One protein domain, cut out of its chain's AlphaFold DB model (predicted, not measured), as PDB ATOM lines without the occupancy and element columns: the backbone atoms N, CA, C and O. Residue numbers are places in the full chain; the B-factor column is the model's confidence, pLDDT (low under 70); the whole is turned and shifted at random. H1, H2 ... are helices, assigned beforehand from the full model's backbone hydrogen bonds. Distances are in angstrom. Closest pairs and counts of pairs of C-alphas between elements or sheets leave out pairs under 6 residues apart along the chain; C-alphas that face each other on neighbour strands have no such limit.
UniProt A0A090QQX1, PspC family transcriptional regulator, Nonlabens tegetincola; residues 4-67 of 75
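Overview. This is residues 4 to 67 of the 75 residues of the protein "PspC family transcriptional regulator" of Nonlabens tegetincola (UniProt A0A090QQX1). A long helix, H1, reaches out sideways as an arm from a helical hairpin, H2 and H3; the last turns of H1 meet the beginning of H2 in a corner, and residues 4 to 14 of H1 stick out free. The three helices make a flat, open zigzag, with H1 and H3 on different sides of H2. The printed part has 64 residues with three named helices, in the order H1, H2, H3, and no named strand; the class is all helix. It is loose, with a radius of gyration of the C-alphas of 13.6 A, and spans 40 by 31 by 12 A.

Along the chain. H1, the longest helix, has residues 4 to 26 and measures 32.2 A from first to last C-alpha. It begins at C-alpha 4, at (-5.796, 45.556, -28.755), and ends at C-alpha 26, at (-11.732, 17.185, -42.827). H2 has residues 30 to 43 and measures 19.6 A. H3 has residues 47 to 65 and measures 27.9 A, ending at C-alpha 65, at (-13.745, 11.357, -49.254).

Arrangement. H1 touches H2 with residues 19 to 24 alone, and H2 touches H1 with residues 30 to 34 alone. Their closest C-alphas are those of Ala 23 and Ala 30, 5.1 A apart. The lines of H1 and H2 are about perpendicular, at 75 degrees. H2 and H3 form a helical hairpin and run opposite ways at a shallow tilt of 26 degrees. They touch, with the closest C-alphas, those of Ala 43 and Ala 50, 4.5 A apart; H3 touches H2 with residues 49 to 57 alone. H1 and H3 are close but not clearly touching: their closest C-alphas, those of Leu 26 and Ile 61, are 7.5 A apart. These two run the same way at a steep tilt of 54 degrees. In H1 and H2 every O i to N i+4 pair is within hydrogen-bond range; in H3, 13 of 15 are.

Size, cuts and confidence. The two C-alphas farthest apart are those of Val 4 and Tyr 66, at 43.4 A. Without residues 4 to 14, which stand free, the body has 53 residues and spans 30 by 27 by 12 A. The printed part runs from residue 4 to residue 67 and has no cut. The links from H1 to H2 and from H2 to H3 are both tight, with 3 residues each. The mean pLDDT of the printed part is 71.4, and 25 residues are under 70, among them residues 11 to 16, 24 to 29 and 62 to 67.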
ATOM      1  N   VAL A   4      -5.893  46.080 -27.384       74.56
ATOM      2  CA  VAL A   4      -5.796  45.556 -28.755       74.56
ATOM      3  C   VAL A   4      -4.887  44.321 -28.858       74.56
ATOM      4  O   VAL A   4      -5.168  43.422 -29.649       74.56
ATOM      5  N   ALA A   5      -3.814  44.243 -28.065       74.88
ATOM      6  CA  ALA A   5      -2.868  43.125 -28.114       74.88
ATOM      7  C   ALA A   5      -3.478  41.846 -27.523       74.88
ATOM      8  O   ALA A   5      -3.389  40.782 -28.129       74.88
ATOM      9  N   SER A   6      -4.173  41.966 -26.392       72.69
ATOM     10  CA  SER A   6      -4.886  40.854 -25.762       72.69
ATOM     11  C   SER A   6      -6.029  40.343 -26.638       72.69
ATOM     12  O   SER A   6      -6.154  39.131 -26.806       72.69
ATOM     13  N   LEU A   7      -6.802  41.234 -27.269       75.12
ATOM     14  CA  LEU A   7      -7.828  40.859 -28.250       75.12
ATOM     15  C   LEU A   7      -7.240  40.135 -29.467       75.12
ATOM     16  O   LEU A   7      -7.787  39.114 -29.881       75.12
ATOM     17  N   ARG A   8      -6.112  40.608 -30.011       71.56
ATOM     18  CA  ARG A   8      -5.397  39.924 -31.103       71.56
ATOM     19  C   ARG A   8      -4.978  38.515 -30.707       71.56
ATOM     20  O   ARG A   8      -5.320  37.575 -31.415       71.56
ATOM     21  N   THR A   9      -4.326  38.358 -29.557       71.69
ATOM     22  CA  THR A   9      -3.879  37.042 -29.085       71.69
ATOM     23  C   THR A   9      -5.055  36.110 -28.806       71.69
ATOM     24  O   THR A   9      -4.965  34.919 -29.092       71.69
ATOM     25  N   TYR A  10      -6.177  36.628 -28.296       71.94
ATOM     26  CA  TYR A  10      -7.391  35.840 -28.085       71.94
ATOM     27  C   TYR A  10      -7.987  35.386 -29.426       71.94
ATOM     28  O   TYR A  10      -8.202  34.195 -29.638       71.94
ATOM     29  N   LEU A  11      -8.171  36.295 -30.385       69.44
ATOM     30  CA  LEU A  11      -8.685  35.963 -31.719       69.44
ATOM     31  C   LEU A  11      -7.757  35.013 -32.485       69.44
ATOM     32  O   LEU A  11      -8.242  34.108 -33.163       69.44
ATOM     33  N   GLU A  12      -6.440  35.156 -32.339       65.19
ATOM     34  CA  GLU A  12      -5.473  34.194 -32.868       65.19
ATOM     35  C   GLU A  12      -5.662  32.820 -32.224       65.19
ATOM     36  O   GLU A  12      -5.766  31.832 -32.944       65.19
ATOM     37  N   LYS A  13      -5.805  32.738 -30.895       69.06
ATOM     38  CA  LYS A  13      -5.987  31.459 -30.193       69.06
ATOM     39  C   LYS A  13      -7.289  30.753 -30.578       69.06
ATOM     40  O   LYS A  13      -7.258  29.566 -30.877       69.06
ATOM     41  N   TYR A  14      -8.422  31.456 -30.602       68.50
ATOM     42  CA  TYR A  14      -9.733  30.839 -30.856       68.50
ATOM     43  C   TYR A  14     -10.043  30.693 -32.355       68.50
ATOM     44  O   TYR A  14     -10.542  29.649 -32.781       68.50
ATOM     45  N   GLY A  15      -9.692  31.685 -33.179       64.88
ATOM     46  CA  GLY A  15      -9.931  31.667 -34.625       64.88
ATOM     47  C   GLY A  15      -9.074  30.635 -35.365       64.88
ATOM     48  O   GLY A  15      -9.568  29.939 -36.262       64.88
ATOM     49  N   PHE A  16      -7.808  30.457 -34.960       65.88
ATOM     50  CA  PHE A  16      -6.988  29.374 -35.510       65.88
ATOM     51  C   PHE A  16      -7.394  28.009 -34.972       65.88
ATOM     52  O   PHE A  16      -7.329  27.039 -35.722       65.88
ATOM     53  N   TYR A  17      -7.848  27.900 -33.723       70.56
ATOM     54  CA  TYR A  17      -8.193  26.600 -33.150       70.56
ATOM     55  C   TYR A  17      -9.399  25.956 -33.839       70.56
ATOM     56  O   TYR A  17      -9.351  24.779 -34.195       70.56
ATOM     57  N   VAL A  18     -10.456  26.729 -34.104       66.56
ATOM     58  CA  VAL A  18     -11.656  26.225 -34.794       66.56
ATOM     59  C   VAL A  18     -11.333  25.825 -36.234       66.56
ATOM     60  O   VAL A  18     -11.664  24.718 -36.653       66.56
ATOM     61  N   SER A  19     -10.626  26.685 -36.975       67.38
ATOM     62  CA  SER A  19     -10.244  26.403 -38.366       67.38
ATOM     63  C   SER A  19      -9.257  25.240 -38.479       67.38
ATOM     64  O   SER A  19      -9.394  24.432 -39.392       67.38
ATOM     65  N   THR A  20      -8.322  25.097 -37.537       67.69
ATOM     66  CA  THR A  20      -7.384  23.966 -37.482       67.69
ATOM     67  C   THR A  20      -8.111  22.671 -37.159       67.69
ATOM     68  O   THR A  20      -7.903  21.685 -37.849       67.69
ATOM     69  N   ARG A  21      -9.028  22.660 -36.186       73.06
ATOM     70  CA  ARG A  21      -9.761  21.445 -35.800       73.06
ATOM     71  C   ARG A  21     -10.746  20.980 -36.878       73.06
ATOM     72  O   ARG A  21     -10.889  19.778 -37.087       73.06
ATOM     73  N   LEU A  22     -11.382  21.916 -37.587       69.06
ATOM     74  CA  LEU A  22     -12.171  21.627 -38.791       69.06
ATOM     75  C   LEU A  22     -11.290  21.116 -39.933       69.06
ATOM     76  O   LEU A  22     -11.663  20.162 -40.605       69.06
ATOM     77  N   ALA A  23     -10.122  21.723 -40.141       70.19
ATOM     78  CA  ALA A  23      -9.174  21.297 -41.163       70.19
ATOM     79  C   ALA A  23      -8.650  19.879 -40.903       70.19
ATOM     80  O   ALA A  23      -8.639  19.072 -41.823       70.19
ATOM     81  N   ASP A  24      -8.317  19.559 -39.653       69.38
ATOM     82  CA  ASP A  24      -7.810  18.254 -39.220       69.38
ATOM     83  C   ASP A  24      -8.872  17.152 -39.376       69.38
ATOM     84  O   ASP A  24      -8.624  16.116 -39.985       69.38
ATOM     85  N   ARG A  25     -10.114  17.424 -38.946       67.75
ATOM     86  CA  ARG A  25     -11.252  16.500 -39.115       67.75
ATOM     87  C   ARG A  25     -11.642  16.274 -40.566       67.75
ATOM     88  O   ARG A  25     -12.140  15.203 -40.894       67.75
ATOM     89  N   LEU A  26     -11.456  17.287 -41.405       68.12
ATOM     90  CA  LEU A  26     -11.732  17.185 -42.827       68.12
ATOM     91  C   LEU A  26     -10.541  16.601 -43.591       68.12
ATOM     92  O   LEU A  26     -10.779  16.110 -44.676       68.12
ATOM     93  N   GLY A  27      -9.311  16.608 -43.058       67.69
ATOM     94  CA  GLY A  27      -8.081  16.229 -43.773       67.69
ATOM     95  C   GLY A  27      -7.527  17.331 -44.695       67.69
ATOM     96  O   GLY A  27      -6.709  17.071 -45.575       67.69
ATOM     97  N   MET A  28      -7.985  18.576 -44.534       68.19
ATOM     98  CA  MET A  28      -7.616  19.720 -45.376       68.19
ATOM     99  C   MET A  28      -6.535  20.589 -44.731       68.19
ATOM    100  O   MET A  28      -6.374  20.635 -43.519       68.19
ATOM    101  N   ARG A  29      -5.829  21.400 -45.532       69.88
ATOM    102  CA  ARG A  29      -4.984  22.482 -44.998       69.88
ATOM    103  C   ARG A  29      -5.844  23.583 -44.365       69.88
ATOM    104  O   ARG A  29      -6.748  24.111 -45.017       69.88
ATOM    105  N   ALA A  30      -5.465  24.031 -43.165       71.38
ATOM    106  CA  ALA A  30      -6.118  25.127 -42.430       71.38
ATOM    107  C   ALA A  30      -6.275  26.423 -43.252       71.38
ATOM    108  O   ALA A  30      -7.244  27.163 -43.081       71.38
ATOM    109  N   ARG A  31      -5.377  26.668 -44.219       72.62
ATOM    110  CA  ARG A  31      -5.475  27.787 -45.171       72.62
ATOM    111  C   ARG A  31      -6.762  27.751 -46.008       72.62
ATOM    112  O   ARG A  31      -7.382  28.797 -46.164       72.62
ATOM    113  N   SER A  32      -7.175  26.591 -46.530       71.81
ATOM    114  CA  SER A  32      -8.424  26.494 -47.306       71.81
ATOM    115  C   SER A  32      -9.644  26.738 -46.428       71.81
ATOM    116  O   SER A  32     -10.513  27.507 -46.819       71.81
ATOM    117  N   VAL A  33      -9.677  26.147 -45.229       76.69
ATOM    118  CA  VAL A  33     -10.789  26.324 -44.279       76.69
ATOM    119  C   VAL A  33     -10.955  27.790 -43.895       76.69
ATOM    120  O   VAL A  33     -12.071  28.301 -43.880       76.69
ATOM    121  N   ARG A  34      -9.847  28.498 -43.652       78.62
ATOM    122  CA  ARG A  34      -9.871  29.928 -43.329       78.62
ATOM    123  C   ARG A  34     -10.491  30.770 -44.447       78.62
ATOM    124  O   ARG A  34     -11.297  31.648 -44.161       78.62
ATOM    125  N   ILE A  35     -10.129  30.507 -45.703       77.06
ATOM    126  CA  ILE A  35     -10.670  31.232 -46.862       77.06
ATOM    127  C   ILE A  35     -12.173  30.948 -47.006       77.06
ATOM    128  O   ILE A  35     -12.957  31.881 -47.160       77.06
ATOM    129  N   THR A  36     -12.590  29.687 -46.853       76.88
ATOM    130  CA  THR A  36     -14.010  29.307 -46.829       76.88
ATOM    131  C   THR A  36     -14.772  30.012 -45.708       76.88
ATOM    132  O   THR A  36     -15.872  30.481 -45.953       76.88
ATOM    133  N   PHE A  37     -14.202  30.145 -44.508       75.00
ATOM    134  CA  PHE A  37     -14.863  30.786 -43.365       75.00
ATOM    135  C   PHE A  37     -15.113  32.288 -43.578       75.00
ATOM    136  O   PHE A  37     -16.208  32.785 -43.304       75.00
ATOM    137  N   ILE A  38     -14.120  33.009 -44.114       79.56
ATOM    138  CA  ILE A  38     -14.259  34.432 -44.464       79.56
ATOM    139  C   ILE A  38     -15.352  34.586 -45.519       79.56
ATOM    140  O   ILE A  38     -16.291  35.357 -45.341       79.56
ATOM    141  N   TYR A  39     -15.276  33.798 -46.587       74.19
ATOM    142  CA  TYR A  39     -16.247  33.861 -47.667       74.19
ATOM    143  C   TYR A  39     -17.654  33.436 -47.229       74.19
ATOM    144  O   TYR A  39     -18.617  34.076 -47.632       74.19
ATOM    145  N   PHE A  40     -17.787  32.440 -46.354       76.81
ATOM    146  CA  PHE A  40     -19.067  32.033 -45.769       76.81
ATOM    147  C   PHE A  40     -19.700  33.164 -44.954       76.81
ATOM    148  O   PHE A  40     -20.892  33.418 -45.075       76.81
ATOM    149  N   THR A  41     -18.886  33.910 -44.205       75.75
ATOM    150  CA  THR A  41     -19.353  35.084 -43.455       75.75
ATOM    151  C   THR A  41     -19.936  36.147 -44.399       75.75
ATOM    152  O   THR A  41     -21.029  36.651 -44.147       75.75
ATOM    153  N   PHE A  42     -19.274  36.421 -45.531       75.25
ATOM    154  CA  PHE A  42     -19.773  37.348 -46.561       75.25
ATOM    155  C   PHE A  42     -20.951  36.794 -47.377       75.25
ATOM    156  O   PHE A  42     -21.800  37.559 -47.825       75.25
ATOM    157  N   ALA A  43     -21.043  35.478 -47.549       76.81
ATOM    158  CA  ALA A  43     -22.144  34.825 -48.252       76.81
ATOM    159  C   ALA A  43     -23.489  35.021 -47.564       76.81
ATOM    160  O   ALA A  43     -24.501  35.197 -48.235       76.81
ATOM    161  N   THR A  44     -23.495  35.064 -46.232       70.81
ATOM    162  CA  THR A  44     -24.689  35.402 -45.446       70.81
ATOM    163  C   THR A  44     -25.257  36.785 -45.790       70.81
ATOM    164  O   THR A  44     -26.434  37.029 -45.554       70.81
ATOM    165  N   LEU A  45     -24.447  37.677 -46.373       74.62
ATOM    166  CA  LEU A  45     -24.847  39.013 -46.821       74.62
ATOM    167  C   LEU A  45     -25.170  39.083 -48.328       74.62
ATOM    168  O   LEU A  45     -25.657  40.113 -48.788       74.62
ATOM    169  N   GLY A  46     -24.919  38.025 -49.112       73.00
ATOM    170  CA  GLY A  46     -25.053  38.044 -50.573       73.00
ATOM    171  C   GLY A  46     -25.526  36.714 -51.163       73.00
ATOM    172  O   GLY A  46     -24.758  35.757 -51.273       73.00
ATOM    173  N   ALA A  47     -26.778  36.681 -51.632       68.06
ATOM    174  CA  ALA A  47     -27.449  35.466 -52.112       68.06
ATOM    175  C   ALA A  47     -26.728  34.754 -53.281       68.06
ATOM    176  O   ALA A  47     -26.670  33.527 -53.309       68.06
ATOM    177  N   GLY A  48     -26.120  35.494 -54.216       69.56
ATOM    178  CA  GLY A  48     -25.378  34.898 -55.341       69.56
ATOM    179  C   GLY A  48     -24.032  34.279 -54.944       69.56
ATOM    180  O   GLY A  48     -23.571  33.318 -55.557       69.56
ATOM    181  N   PHE A  49     -23.412  34.791 -53.880       73.50
ATOM    182  CA  PHE A  49     -22.103  34.333 -53.413       73.50
ATOM    183  C   PHE A  49     -22.202  33.044 -52.585       73.50
ATOM    184  O   PHE A  49     -21.322  32.183 -52.644       73.50
ATOM    185  N   ALA A  50     -23.320  32.868 -51.874       74.50
ATOM    186  CA  ALA A  50     -23.612  31.662 -51.106       74.50
ATOM    187  C   ALA A  50     -23.646  30.393 -51.968       74.50
ATOM    188  O   ALA A  50     -23.070  29.377 -51.582       74.50
ATOM    189  N   VAL A  51     -24.246  30.456 -53.161       76.12
ATOM    190  CA  VAL A  51     -24.348  29.296 -54.062       76.12
ATOM    191  C   VAL A  51     -22.965  28.816 -54.517       76.12
ATOM    192  O   VAL A  51     -22.684  27.617 -54.470       76.12
ATOM    193  N   TYR A  52     -22.070  29.738 -54.886       75.12
ATOM    194  CA  TYR A  52     -20.710  29.398 -55.322       75.12
ATOM    195  C   TYR A  52     -19.909  28.691 -54.215       75.12
ATOM    196  O   TYR A  52     -19.222  27.698 -54.464       75.12
ATOM    197  N   LEU A  53     -20.048  29.151 -52.968       75.25
ATOM    198  CA  LEU A  53     -19.414  28.528 -51.803       75.25
ATOM    199  C   LEU A  53     -19.963  27.151 -51.473       75.25
ATOM    200  O   LEU A  53     -19.177  26.264 -51.150       75.25
ATOM    201  N   ILE A  54     -21.282  26.970 -51.538       78.44
ATOM    202  CA  ILE A  54     -21.914  25.676 -51.265       78.44
ATOM    203  C   ILE A  54     -21.371  24.630 -52.243       78.44
ATOM    204  O   ILE A  54     -20.958  23.555 -51.815       78.44
ATOM    205  N   ILE A  55     -21.270  24.969 -53.532       78.50
ATOM    206  CA  ILE A  55     -20.734  24.068 -54.562       78.50
ATOM    207  C   ILE A  55     -19.236  23.793 -54.341       78.50
ATOM    208  O   ILE A  55     -18.816  22.633 -54.343       78.50
ATOM    209  N   ALA A  56     -18.428  24.830 -54.095       76.62
ATOM    210  CA  ALA A  56     -16.990  24.684 -53.857       76.62
ATOM    211  C   ALA A  56     -16.677  23.867 -52.587       76.62
ATOM    212  O   ALA A  56     -15.750  23.053 -52.578       76.62
ATOM    213  N   PHE A  57     -17.462  24.046 -51.520       74.75
ATOM    214  CA  PHE A  57     -17.346  23.277 -50.282       74.75
ATOM    215  C   PHE A  57     -17.722  21.808 -50.496       74.75
ATOM    216  O   PHE A  57     -17.017  20.913 -50.023       74.75
ATOM    217  N   TRP A  58     -18.781  21.545 -51.265       74.12
ATOM    218  CA  TRP A  58     -19.224  20.183 -51.556       74.12
ATOM    219  C   TRP A  58     -18.227  19.411 -52.420       74.12
ATOM    220  O   TRP A  58     -17.971  18.237 -52.148       74.12
ATOM    221  N   LEU A  59     -17.633  20.067 -53.424       71.81
ATOM    222  CA  LEU A  59     -16.558  19.494 -54.238       71.81
ATOM    223  C   LEU A  59     -15.343  19.139 -53.380       71.81
ATOM    224  O   LEU A  59     -14.839  18.030 -53.489       71.81
ATOM    225  N   LYS A  60     -14.932  20.027 -52.469       69.50
ATOM    226  CA  LYS A  60     -13.831  19.773 -51.526       69.50
ATOM    227  C   LYS A  60     -14.096  18.596 -50.586       69.50
ATOM    228  O   LYS A  60     -13.204  17.780 -50.391       69.50
ATOM    229  N   ILE A  61     -15.299  18.483 -50.015       73.00
ATOM    230  CA  ILE A  61     -15.650  17.329 -49.169       73.00
ATOM    231  C   ILE A  61     -15.625  16.037 -49.986       73.00
ATOM    232  O   ILE A  61     -15.067  15.041 -49.530       73.00
ATOM    233  N   LYS A  62     -16.210  16.048 -51.190       64.31
ATOM    234  CA  LYS A  62     -16.199  14.876 -52.070       64.31
ATOM    235  C   LYS A  62     -14.779  14.489 -52.453       64.31
ATOM    236  O   LYS A  62     -14.466  13.320 -52.337       64.31
ATOM    237  N   ASP A  63     -13.926  15.436 -52.820       67.25
ATOM    238  CA  ASP A  63     -12.534  15.183 -53.205       67.25
ATOM    239  C   ASP A  63     -11.743  14.495 -52.080       67.25
ATOM    240  O   ASP A  63     -11.039  13.519 -52.319       67.25
ATOM    241  N   LEU A  64     -11.948  14.907 -50.822       63.84
ATOM    242  CA  LEU A  64     -11.272  14.276 -49.684       63.84
ATOM    243  C   LEU A  64     -11.829  12.901 -49.309       63.84
ATOM    244  O   LEU A  64     -11.062  12.023 -48.920       63.84
ATOM    245  N   VAL A  65     -13.136  12.685 -49.450       65.69
ATOM    246  CA  VAL A  65     -13.745  11.357 -49.254       65.69
ATOM    247  C   VAL A  65     -13.437  10.421 -50.436       65.69
ATOM    248  O   VAL A  65     -13.377   9.205 -50.262       65.69
ATOM    249  N   TYR A  66     -13.213  10.975 -51.632       58.44
ATOM    250  CA  TYR A  66     -12.966  10.251 -52.881       58.44
ATOM    251  C   TYR A  66     -11.477  10.038 -53.187       58.44
ATOM    252  O   TYR A  66     -11.168   9.437 -54.216       58.44
ATOM    253  N   VAL A  67     -10.556  10.384 -52.271       55.22
ATOM    254  CA  VAL A  67      -9.235   9.726 -52.193       55.22
ATOM    255  C   VAL A  67      -9.465   8.272 -51.763       55.22
ATOM    256  O   VAL A  67      -9.192   7.821 -50.652       55.22
TER     257      VAL A  67